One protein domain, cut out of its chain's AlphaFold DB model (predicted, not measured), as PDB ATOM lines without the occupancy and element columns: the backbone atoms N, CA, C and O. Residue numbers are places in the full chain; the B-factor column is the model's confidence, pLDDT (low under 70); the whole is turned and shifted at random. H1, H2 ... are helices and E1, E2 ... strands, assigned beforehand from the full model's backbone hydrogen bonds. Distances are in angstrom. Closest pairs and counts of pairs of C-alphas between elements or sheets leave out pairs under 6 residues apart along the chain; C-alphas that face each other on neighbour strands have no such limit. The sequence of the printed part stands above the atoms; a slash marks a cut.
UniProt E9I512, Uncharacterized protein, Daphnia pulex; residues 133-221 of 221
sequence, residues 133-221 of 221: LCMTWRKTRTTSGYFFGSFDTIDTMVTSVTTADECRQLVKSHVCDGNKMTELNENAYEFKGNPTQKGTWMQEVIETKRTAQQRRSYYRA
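This is residues 133 to 221 of the 221 residues of an uncharacterized protein of Daphnia pulex (UniProt E9I512). A long, narrow, twisted sheet has E2, E1 and E5 as its long strands; near one end, helix H1 crosses one face and the small hairpin E3-E4 extends the sheet beside E5. The printed part has 89 residues, with one named helix and five named strands in the order E1 E2 H1 E3 E4 E5. The sheet, E2 E1 E5 E4 E3, is antiparallel; the class is mostly strand. The whole is loose, radius of gyration of the C-alphas 16.8 A, spanning 60 by 25 by 22 A.

Start at E1, residues 133 to 145, a hairpin with E2, residues 151 to 160: N 140 and O 156 are 2.9 A apart. H1, residues 164 to 173, is on the sheet, height 9.2 A, its closest C-alphas to E1 being Cys 134 and Cys 167, 5.4 A; every O i to N i+4 pair is within hydrogen-bond range. E3, residues 182 to 185, E4, residues 188 to 191, and E5, residues 204 to 220, make a meander, each strand the antiparallel neighbour of the one before: N 190 and O 182, 2.9 A; N 214 and O 189, 2.8 A. E5 and E1 are antiparallel, N 139 and O 209 3.0 A apart.

Find C-alpha 133 at (266.956, 217.710, 265.072); E1 runs 39.3 A. E5 runs 49.5 A to C-alpha 220 at (277.046, 209.306, 272.904).

The printed part has no cut; the link E4 to E5 is long. Look for pLDDT under 70 at residues 197 to 199 and 220 to 221.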
ATOM      1  N   LEU A 133     268.169 217.411 264.315       85.94
ATOM      2  CA  LEU A 133     266.956 217.710 265.072       85.94
ATOM      3  C   LEU A 133     266.242 218.914 264.447       85.94
ATOM      4  O   LEU A 133     266.777 220.025 264.446       85.94
ATOM      5  N   CYS A 134     265.017 218.706 263.958       86.56
ATOM      6  CA  CYS A 134     264.198 219.755 263.350       86.56
ATOM      7  C   CYS A 134     263.032 220.170 264.254       86.56
ATOM      8  O   CYS A 134     262.028 219.458 264.380       86.56
ATOM      9  N   MET A 135     263.127 221.365 264.828       85.94
ATOM     10  CA  MET A 135     262.059 221.991 265.600       85.94
ATOM     11  C   MET A 135     261.309 222.995 264.729       85.94
ATOM     12  O   MET A 135     261.913 223.869 264.113       85.94
ATOM     13  N   THR A 136     259.983 222.896 264.704       87.56
ATOM     14  CA  THR A 136     259.109 223.898 264.085       87.56
ATOM     15  C   THR A 136     258.126 224.425 265.120       87.56
ATOM     16  O   THR A 136     257.652 223.695 265.995       87.56
ATOM     17  N   TRP A 137     257.834 225.716 265.051       86.50
ATOM     18  CA  TRP A 137     256.774 226.336 265.830       86.50
ATOM     19  C   TRP A 137     256.070 227.409 265.007       86.50
ATOM     20  O   TRP A 137     256.572 227.886 263.988       86.50
ATOM     21  N   ARG A 138     254.858 227.748 265.427       87.81
ATOM     22  CA  ARG A 138     253.964 228.670 264.745       87.81
ATOM     23  C   ARG A 138     253.629 229.798 265.707       87.81
ATOM     24  O   ARG A 138     252.982 229.559 266.731       87.81
ATOM     25  N   LYS A 139     254.076 231.013 265.395       86.19
ATOM     26  CA  LYS A 139     253.695 232.210 266.147       86.19
ATOM     27  C   LYS A 139     252.442 232.801 265.507       86.19
ATOM     28  O   LYS A 139     252.427 233.059 264.304       86.19
ATOM     29  N   THR A 140     251.396 232.983 266.306       84.19
ATOM     30  CA  THR A 140     250.106 233.520 265.858       84.19
ATOM     31  C   THR A 140     249.810 234.784 266.657       84.19
ATOM     32  O   THR A 140     249.831 234.738 267.886       84.19
ATOM     33  N   ARG A 141     249.564 235.905 265.978       83.56
ATOM     34  CA  ARG A 141     249.157 237.180 266.578       83.56
ATOM     35  C   ARG A 141     247.712 237.453 266.203       83.56
ATOM     36  O   ARG A 141     247.429 237.716 265.038       83.56
ATOM     37  N   THR A 142     246.831 237.451 267.193       83.81
ATOM     38  CA  THR A 142     245.475 237.984 267.040       83.81
ATOM     39  C   THR A 142     245.486 239.439 267.488       83.81
ATOM     40  O   THR A 142     245.853 239.722 268.626       83.81
ATOM     41  N   THR A 143     245.103 240.364 266.607       81.88
ATOM     42  CA  THR A 143     244.833 241.763 266.973       81.88
ATOM     43  C   THR A 143     243.339 242.028 266.867       81.88
ATOM     44  O   THR A 143     242.783 241.856 265.786       81.88
ATOM     45  N   SER A 144     242.708 242.472 267.952       81.50
ATOM     46  CA  SER A 144     241.295 242.864 267.990       81.50
ATOM     47  C   SER A 144     241.182 244.374 268.189       81.50
ATOM     48  O   SER A 144     241.659 244.902 269.196       81.50
ATOM     49  N   GLY A 145     240.601 245.084 267.217       81.94
ATOM     50  CA  GLY A 145     240.351 246.526 267.297       81.94
ATOM     51  C   GLY A 145     238.940 246.843 267.795       81.94
ATOM     52  O   GLY A 145     237.963 246.553 267.106       81.94
ATOM     53  N   TYR A 146     238.816 247.495 268.949       79.12
ATOM     54  CA  TYR A 146     237.529 247.840 269.563       79.12
ATOM     55  C   TYR A 146     237.016 249.222 269.124       79.12
ATOM     56  O   TYR A 146     237.773 250.094 268.699       79.12
ATOM     57  N   PHE A 147     235.707 249.450 269.291       71.12
ATOM     58  CA  PHE A 147     235.025 250.697 268.911       71.12
ATOM     59  C   PHE A 147     235.626 251.964 269.552       71.12
ATOM     60  O   PHE A 147     235.681 253.011 268.918       71.12
ATOM     61  N   PHE A 148     236.131 251.868 270.786       76.94
ATOM     62  CA  PHE A 148     236.722 252.996 271.521       76.94
ATOM     63  C   PHE A 148     238.177 253.323 271.120       76.94
ATOM     64  O   PHE A 148     238.855 254.063 271.827       76.94
ATOM     65  N   GLY A 149     238.683 252.760 270.016       70.44
ATOM     66  CA  GLY A 149     240.054 252.984 269.539       70.44
ATOM     67  C   GLY A 149     241.137 252.239 270.331       70.44
ATOM     68  O   GLY A 149     242.324 252.426 270.065       70.44
ATOM     69  N   SER A 150     240.752 251.387 271.284       76.81
ATOM     70  CA  SER A 150     241.652 250.429 271.922       76.81
ATOM     71  C   SER A 150     241.889 249.212 271.024       76.81
ATOM     72  O   SER A 150     241.016 248.794 270.262       76.81
ATOM     73  N   PHE A 151     243.074 248.622 271.147       79.00
ATOM     74  CA  PHE A 151     243.467 247.398 270.455       79.00
ATOM     75  C   PHE A 151     244.011 246.410 271.484       79.00
ATOM     76  O   PHE A 151     244.856 246.794 272.294       79.00
ATOM     77  N   ASP A 152     243.555 245.162 271.434       82.12
ATOM     78  CA  ASP A 152     244.189 244.047 272.144       82.12
ATOM     79  C   ASP A 152     245.036 243.229 271.158       82.12
ATOM     80  O   ASP A 152     244.659 243.064 269.996       82.12
ATOM     81  N   THR A 153     246.194 242.744 271.605       83.50
ATOM     82  CA  THR A 153     247.162 241.999 270.787       83.50
ATOM     83  C   THR A 153     247.650 240.765 271.534       83.50
ATOM     84  O   THR A 153     248.562 240.844 272.361       83.50
ATOM     85  N   ILE A 154     247.081 239.610 271.200       84.62
ATOM     86  CA  ILE A 154     247.397 238.331 271.830       84.62
ATOM     87  C   ILE A 154     248.427 237.591 270.962       84.62
ATOM     88  O   ILE A 154     248.099 237.037 269.909       84.62
ATOM     89  N   ASP A 155     249.685 237.580 271.411       82.19
ATOM     90  CA  ASP A 155     250.764 236.762 270.841       82.19
ATOM     91  C   ASP A 155     250.716 235.345 271.444       82.19
ATOM     92  O   ASP A 155     251.029 235.145 272.616       82.19
ATOM     93  N   THR A 156     250.387 234.341 270.629       83.88
ATOM     94  CA  THR A 156     250.453 232.917 271.003       83.88
ATOM     95  C   THR A 156     251.571 232.192 270.251       83.88
ATOM     96  O   THR A 156     251.919 232.532 269.115       83.88
ATOM     97  N   MET A 157     252.138 231.159 270.876       83.38
ATOM     98  CA  MET A 157     253.115 230.264 270.253       83.38
ATOM     99  C   MET A 157     252.678 228.809 270.421       83.38
ATOM    100  O   MET A 157     252.319 228.387 271.518       83.38
ATOM    101  N   VAL A 158     252.718 228.043 269.332       85.31
ATOM    102  CA  VAL A 158     252.387 226.612 269.323       85.31
ATOM    103  C   VAL A 158     253.526 225.857 268.653       85.31
ATOM    104  O   VAL A 158     253.895 226.173 267.522       85.31
ATOM    105  N   THR A 159     254.105 224.868 269.328       81.88
ATOM    106  CA  THR A 159     255.086 223.961 268.722       81.88
ATOM    107  C   THR A 159     254.378 222.972 267.802       81.88
ATOM    108  O   THR A 159     253.396 222.339 268.184       81.88
ATOM    109  N   SER A 160     254.869 222.830 266.572       76.50
ATOM    110  CA  SER A 160     254.358 221.850 265.613       76.50
ATOM    111  C   SER A 160     255.221 220.591 265.639       76.50
ATOM    112  O   SER A 160     256.447 220.652 265.750       76.50
ATOM    113  N   VAL A 161     254.587 219.424 265.530       75.19
ATOM    114  CA  VAL A 161     255.310 218.162 265.345       75.19
ATOM    115  C   VAL A 161     255.776 218.101 263.893       75.19
ATOM    116  O   VAL A 161     255.034 217.661 263.023       75.19
ATOM    117  N   THR A 162     257.000 218.574 263.639       80.62
ATOM    118  CA  THR A 162     257.668 218.456 262.335       80.62
ATOM    119  C   THR A 162     257.628 216.999 261.872       80.62
ATOM    120  O   THR A 162     258.078 216.116 262.607       80.62
ATOM    121  N   THR A 163     257.126 216.716 260.673       85.12
ATOM    122  CA  THR A 163     257.209 215.359 260.108       85.12
ATOM    123  C   THR A 163     258.655 214.999 259.741       85.12
ATOM    124  O   THR A 163     259.519 215.870 259.603       85.12
ATOM    125  N   ALA A 164     258.953 213.704 259.585       83.00
ATOM    126  CA  ALA A 164     260.303 213.254 259.227       83.00
ATOM    127  C   ALA A 164     260.754 213.805 257.859       83.00
ATOM    128  O   ALA A 164     261.921 214.159 257.686       83.00
ATOM    129  N   ASP A 165     259.826 213.942 256.909       86.44
ATOM    130  CA  ASP A 165     260.121 214.450 255.569       86.44
ATOM    131  C   ASP A 165     260.167 215.981 255.498       86.44
ATOM    132  O   ASP A 165     261.053 216.508 254.824       86.44
ATOM    133  N   GLU A 166     259.352 216.715 256.271       85.56
ATOM    134  CA  GLU A 166     259.589 218.155 256.495       85.56
ATOM    135  C   GLU A 166     260.977 218.394 257.106       85.56
ATOM    136  O   GLU A 166     261.677 219.317 256.694       85.56
ATOM    137  N   CYS A 167     261.418 217.550 258.048       86.31
ATOM    138  CA  CYS A 167     262.759 217.654 258.624       86.31
ATOM    139  C   CYS A 167     263.854 217.429 257.566       86.31
ATOM    140  O   CYS A 167     264.754 218.255 257.428       86.31
ATOM    141  N   ARG A 168     263.741 216.377 256.743       86.06
ATOM    142  CA  ARG A 168     264.660 216.129 255.612       86.06
ATOM    143  C   ARG A 168     264.692 217.297 254.616       86.06
ATOM    144  O   ARG A 168     265.761 217.640 254.113       86.06
ATOM    145  N   GLN A 169     263.547 217.926 254.341       87.19
ATOM    146  CA  GLN A 169     263.463 219.095 253.459       87.19
ATOM    147  C   GLN A 169     264.092 220.348 254.086       87.19
ATOM    148  O   GLN A 169     264.846 221.040 253.400       87.19
ATOM    149  N   LEU A 170     263.864 220.610 255.378       86.31
ATOM    150  CA  LEU A 170     264.524 221.687 256.130       86.31
ATOM    151  C   LEU A 170     266.050 221.510 256.116       86.31
ATOM    152  O   LEU A 170     266.762 222.437 255.736       86.31
ATOM    153  N   VAL A 171     266.537 220.302 256.419       86.38
ATOM    154  CA  VAL A 171     267.970 219.952 256.424       86.38
ATOM    155  C   VAL A 171     268.629 220.134 255.055       86.38
ATOM    156  O   VAL A 171     269.794 220.518 254.995       86.38
ATOM    157  N   LYS A 172     267.905 219.871 253.959       87.31
ATOM    158  CA  LYS A 172     268.431 219.975 252.587       87.31
ATOM    159  C   LYS A 172     268.353 221.387 251.992       87.31
ATOM    160  O   LYS A 172     269.151 221.711 251.117       87.31
ATOM    161  N   SER A 173     267.363 222.189 252.388       87.19
ATOM    162  CA  SER A 173     267.079 223.494 251.763       87.19
ATOM    163  C   SER A 173     267.479 224.700 252.610       87.19
ATOM    164  O   SER A 173     267.736 225.765 252.051       87.19
ATOM    165  N   HIS A 174     267.491 224.556 253.939       85.94
ATOM    166  CA  HIS A 174     267.553 225.658 254.900       85.94
ATOM    167  C   HIS A 174     266.527 226.774 254.597       85.94
ATOM    168  O   HIS A 174     266.819 227.964 254.743       85.94
ATOM    169  N   VAL A 175     265.318 226.399 254.157       86.56
ATOM    170  CA  VAL A 175     264.189 227.308 253.899       86.56
ATOM    171  C   VAL A 175     263.018 226.960 254.816       86.56
ATOM    172  O   VAL A 175     262.558 225.821 254.852       86.56
ATOM    173  N   CYS A 176     262.493 227.961 255.521       84.75
ATOM    174  CA  CYS A 176     261.293 227.872 256.347       84.75
ATOM    175  C   CYS A 176     260.269 228.903 255.868       84.75
ATOM    176  O   CYS A 176     260.589 230.084 255.782       84.75
ATOM    177  N   ASP A 177     259.029 228.486 255.599       83.12
ATOM    178  CA  ASP A 177     257.931 229.406 255.237       83.12
ATOM    179  C   ASP A 177     258.272 230.295 254.015       83.12
ATOM    180  O   ASP A 177     258.003 231.493 253.992       83.12
ATOM    181  N   GLY A 178     258.989 229.734 253.031       81.44
ATOM    182  CA  GLY A 178     259.520 230.454 251.861       81.44
ATOM    183  C   GLY A 178     260.734 231.360 252.130       81.44
ATOM    184  O   GLY A 178     261.327 231.879 251.189       81.44
ATOM    185  N   ASN A 179     261.144 231.531 253.388       85.88
ATOM    186  CA  ASN A 179     262.252 232.388 253.804       85.88
ATOM    187  C   ASN A 179     263.524 231.564 254.063       85.88
ATOM    188  O   ASN A 179     263.467 230.480 254.646       85.88
ATOM    189  N   LYS A 180     264.698 232.082 253.681       86.00
ATOM    190  CA  LYS A 180     265.984 231.435 253.986       86.00
ATOM    191  C   LYS A 180     266.298 231.542 255.485       86.00
ATOM    192  O   LYS A 180     266.165 232.613 256.076       86.00
ATOM    193  N   MET A 181     266.738 230.442 256.086       87.50
ATOM    194  CA  MET A 181     267.192 230.383 257.476       87.50
ATOM    195  C   MET A 181     268.570 231.046 257.623       87.50
ATOM    196  O   MET A 181     269.429 230.933 256.745       87.50
ATOM    197  N   THR A 182     268.790 231.732 258.742       86.75
ATOM    198  CA  THR A 182     270.096 232.271 259.138       86.75
ATOM    199  C   THR A 182     270.912 231.202 259.852       86.75
ATOM    200  O   THR A 182     270.378 230.467 260.683       86.75
ATOM    201  N   GLU A 183     272.205 231.129 259.552       88.00
ATOM    202  CA  GLU A 183     273.142 230.279 260.286       88.00
ATOM    203  C   GLU A 183     273.399 230.861 261.682       88.00
ATOM    204  O   GLU A 183     273.614 232.065 261.835       88.00
ATOM    205  N   LEU A 184     273.328 230.007 262.702       83.62
ATOM    206  CA  LEU A 184     273.527 230.360 264.110       83.62
ATOM    207  C   LEU A 184     274.849 229.790 264.657       83.62
ATOM    208  O   LEU A 184     275.379 230.280 265.651       83.62
ATOM    209  N   ASN A 185     275.341 228.719 264.030       81.19
ATOM    210  CA  ASN A 185     276.692 228.155 264.090       81.19
ATOM    211  C   ASN A 185     276.801 227.058 263.012       81.19
ATOM    212  O   ASN A 185     275.782 226.647 262.460       81.19
ATOM    213  N   GLU A 186     278.000 226.508 262.810       77.88
ATOM    214  CA  GLU A 186     278.319 225.435 261.843       77.88
ATOM    215  C   GLU A 186     277.371 224.213 261.874       77.88
ATOM    216  O   GLU A 186     277.308 223.428 260.930       77.88
ATOM    217  N   ASN A 187     276.659 224.010 262.989       80.94
ATOM    218  CA  ASN A 187     275.762 222.885 263.233       80.94
ATOM    219  C   ASN A 187     274.300 223.324 263.478       80.94
ATOM    220  O   ASN A 187     273.482 222.485 263.858       80.94
ATOM    221  N   ALA A 188     273.928 224.600 263.292       85.19
ATOM    222  CA  ALA A 188     272.570 225.077 263.562       85.19
ATOM    223  C   ALA A 188     272.102 226.230 262.659       85.19
ATOM    224  O   ALA A 188     272.779 227.246 262.516       85.19
ATOM    225  N   TYR A 189     270.869 226.113 262.165       84.12
ATOM    226  CA  TYR A 189     270.175 227.127 261.369       84.12
ATOM    227  C   TYR A 189     268.850 227.498 262.035       84.12
ATOM    228  O   TYR A 189     268.181 226.643 262.617       84.12
ATOM    229  N   GLU A 190     268.429 228.754 261.927       87.88
ATOM    230  CA  GLU A 190     267.196 229.258 262.538       87.88
ATOM    231  C   GLU A 190     266.485 230.271 261.626       87.88
ATOM    232  O   GLU A 190     267.127 231.019 260.895       87.88
ATOM    233  N   PHE A 191     265.154 230.336 261.683       87.06
ATOM    234  CA  PHE A 191     264.365 231.421 261.100       87.06
ATOM    235  C   PHE A 191     263.365 231.980 262.121       87.06
ATOM    236  O   PHE A 191     262.400 231.309 262.496       87.06
ATOM    237  N   LYS A 192     263.580 233.237 262.542       82.56
ATOM    238  CA  LYS A 192     262.741 233.980 263.501       82.56
ATOM    239  C   LYS A 192     261.794 234.976 262.810       82.56
ATOM    240  O   LYS A 192     261.896 236.189 262.982       82.56
ATOM    241  N   GLY A 193     260.831 234.463 262.052       78.38
ATOM    242  CA  GLY A 193     259.697 235.250 261.565       78.38
ATOM    243  C   GLY A 193     258.750 235.694 262.691       78.38
ATOM    244  O   GLY A 193     258.046 234.875 263.270       78.38
ATOM    245  N   ASN A 194     258.651 237.003 262.947       77.75
ATOM    246  CA  ASN A 194     257.534 237.584 263.709       77.75
ATOM    247  C   ASN A 194     256.374 238.003 262.774       77.75
ATOM    248  O   ASN A 194     256.657 238.446 261.652       77.75
ATOM    249  N   PRO A 195     255.102 237.895 263.217       78.25
ATOM    250  CA  PRO A 195     253.971 238.591 262.598       78.25
ATOM    251  C   PRO A 195     254.125 240.114 262.757       78.25
ATOM    252  O   PRO A 195     254.809 240.583 263.674       78.25
ATOM    253  N   THR A 196     253.557 240.884 261.830       71.31
ATOM    254  CA  THR A 196     254.062 242.226 261.474       71.31
ATOM    255  C   THR A 196     253.005 243.282 261.163       71.31
ATOM    256  O   THR A 196     253.316 244.470 261.260       71.31
ATOM    257  N   GLN A 197     251.782 242.901 260.803       66.81
ATOM    258  CA  GLN A 197     250.673 243.840 260.688       66.81
ATOM    259  C   GLN A 197     250.238 244.334 262.080       66.81
ATOM    260  O   GLN A 197     250.568 243.772 263.129       66.81
ATOM    261  N   LYS A 198     249.476 245.425 262.073       64.38
ATOM    262  CA  LYS A 198     248.632 245.855 263.188       64.38
ATOM    263  C   LYS A 198     247.192 245.756 262.696       64.38
ATOM    264  O   LYS A 198     246.938 246.103 261.543       64.38
ATOM    265  N   GLY A 199     246.280 245.266 263.531       65.31
ATOM    266  CA  GLY A 199     244.869 245.152 263.161       65.31
ATOM    267  C   GLY A 199     244.211 246.510 262.896       65.31
ATOM    268  O   GLY A 199     244.644 247.542 263.412       65.31
ATOM    269  N   THR A 200     243.157 246.495 262.084       71.19
ATOM    270  CA  THR A 200     242.313 247.664 261.794       71.19
ATOM    271  C   THR A 200     241.306 247.893 262.927       71.19
ATOM    272  O   THR A 200     240.978 246.974 263.678       71.19
ATOM    273  N   TRP A 201     240.789 249.117 263.066       73.19
ATOM    274  CA  TRP A 201     239.651 249.398 263.948       73.19
ATOM    275  C   TRP A 201     238.432 248.538 263.554       73.19
ATOM    276  O   TRP A 201     238.216 248.284 262.369       73.19
ATOM    277  N   MET A 202     237.654 248.076 264.541       72.19
ATOM    278  CA  MET A 202     236.506 247.168 264.352       72.19
ATOM    279  C   MET A 202     236.806 245.893 263.538       72.19
ATOM    280  O   MET A 202     235.915 245.337 262.896       72.19
ATOM    281  N   GLN A 203     238.045 245.398 263.583       77.00
ATOM    282  CA  GLN A 203     238.441 244.163 262.913       77.00
ATOM    283  C   GLN A 203     239.258 243.263 263.845       77.00
ATOM    284  O   GLN A 203     240.143 243.730 264.563       77.00
ATOM    285  N   GLU A 204     238.987 241.959 263.789       81.44
ATOM    286  CA  GLU A 204     239.903 240.931 264.277       81.44
ATOM    287  C   GLU A 204     240.812 240.494 263.118       81.44
ATOM    288  O   GLU A 204     240.334 240.102 262.051       81.44
ATOM    289  N   VAL A 205     242.128 240.587 263.310       82.56
ATOM    290  CA  VAL A 205     243.143 240.181 262.330       82.56
ATOM    291  C   VAL A 205     244.047 239.135 262.968       82.56
ATOM    292  O   VAL A 205     244.747 239.424 263.938       82.56
ATOM    293  N   ILE A 206     244.035 237.921 262.412       82.44
ATOM    294  CA  ILE A 206     244.833 236.783 262.883       82.44
ATOM    295  C   ILE A 206     245.997 236.555 261.912       82.44
ATOM    296  O   ILE A 206     245.861 235.882 260.891       82.44
ATOM    297  N   GLU A 207     247.167 237.097 262.238       81.88
ATOM    298  CA  GLU A 207     248.407 236.806 261.517       81.88
ATOM    299  C   GLU A 207     249.049 235.521 262.042       81.88
ATOM    300  O   GLU A 207     249.195 235.320 263.247       81.88
ATOM    301  N   THR A 208     249.523 234.674 261.134       79.50
ATOM    302  CA  THR A 208     250.250 233.443 261.460       79.50
ATOM    303  C   THR A 208     251.579 233.423 260.718       79.50
ATOM    304  O   THR A 208     251.607 233.702 259.523       79.50
ATOM    305  N   LYS A 209     252.673 233.055 261.395       83.69
ATOM    306  CA  LYS A 209     253.990 232.875 260.766       83.69
ATOM    307  C   LYS A 209     254.672 231.615 261.289       83.69
ATOM    308  O   LYS A 209     254.664 231.366 262.501       83.69
ATOM    309  N   ARG A 210     255.234 230.801 260.392       82.31
ATOM    310  CA  ARG A 210     256.005 229.611 260.772       82.31
ATOM    311  C   ARG A 210     257.458 230.008 261.027       82.31
ATOM    312  O   ARG A 210     258.048 230.831 260.329       82.31
ATOM    313  N   THR A 211     258.038 229.387 262.038       84.44
ATOM    314  CA  THR A 211     259.428 229.551 262.460       84.44
ATOM    315  C   THR A 211     260.042 228.179 262.679       84.44
ATOM    316  O   THR A 211     259.373 227.263 263.164       84.44
ATOM    317  N   ALA A 212     261.305 228.015 262.302       83.38
ATOM    318  CA  ALA A 212     261.988 226.731 262.383       83.38
ATOM    319  C   ALA A 212     263.410 226.890 262.903       83.38
ATOM    320  O   ALA A 212     264.066 227.908 262.675       83.38
ATOM    321  N   GLN A 213     263.891 225.833 263.541       85.56
ATOM    322  CA  GLN A 213     265.275 225.659 263.934       85.56
ATOM    323  C   GLN A 213     265.715 224.240 263.588       85.56
ATOM    324  O   GLN A 213     265.046 223.260 263.918       85.56
ATOM    325  N   GLN A 214     266.861 224.141 262.932       85.31
ATOM    326  CA  GLN A 214     267.578 222.905 262.674       85.31
ATOM    327  C   GLN A 214     268.825 222.910 263.554       85.31
ATOM    328  O   GLN A 214     269.539 223.912 263.594       85.31
ATOM    329  N   ARG A 215     269.117 221.797 264.226       85.56
ATOM    330  CA  ARG A 215     270.378 221.611 264.951       85.56
ATOM    331  C   ARG A 215     270.904 220.197 264.759       85.56
ATOM    332  O   ARG A 215     270.194 219.240 265.055       85.56
ATOM    333  N   ARG A 216     272.154 220.070 264.326       83.44
ATOM    334  CA  ARG A 216     272.898 218.815 264.388       83.44
ATOM    335  C   ARG A 216     273.348 218.567 265.821       83.44
ATOM    336  O   ARG A 216     273.982 219.423 266.440       83.44
ATOM    337  N   SER A 217     273.013 217.392 266.331       80.25
ATOM    338  CA  SER A 217     273.387 216.917 267.659       80.25
ATOM    339  C   SER A 217     274.195 215.633 267.528       80.25
ATOM    340  O   SER A 217     273.876 214.772 266.707       80.25
ATOM    341  N   TYR A 218     275.225 215.500 268.358       80.00
ATOM    342  CA  TYR A 218     276.017 214.281 268.489       80.00
ATOM    343  C   TYR A 218     275.656 213.637 269.822       80.00
ATOM    344  O   TYR A 218     275.827 214.251 270.877       80.00
ATOM    345  N   TYR A 219     275.121 212.423 269.767       71.75
ATOM    346  CA  TYR A 219     274.736 211.641 270.933       71.75
ATOM    347  C   TYR A 219     275.802 210.583 271.189       71.75
ATOM    348  O   TYR A 219     276.266 209.943 270.249       71.75
ATOM    349  N   ARG A 220     276.189 210.405 272.452       66.88
ATOM    350  CA  ARG A 220     277.046 209.306 272.904       66.88
ATOM    351  C   ARG A 220     276.151 208.235 273.533       66.88
ATOM    352  O   ARG A 220     275.304 208.592 274.350       66.88
ATOM    353  N   ALA A 221     276.344 206.978 273.135       59.78
ATOM    354  CA  ALA A 221     275.930 205.806 273.908       59.78
ATOM    355  C   ALA A 221     276.990 205.498 274.974       59.78
ATOM    356  O   ALA A 221     278.188 205.501 274.600       59.78
TER     357      ALA A 221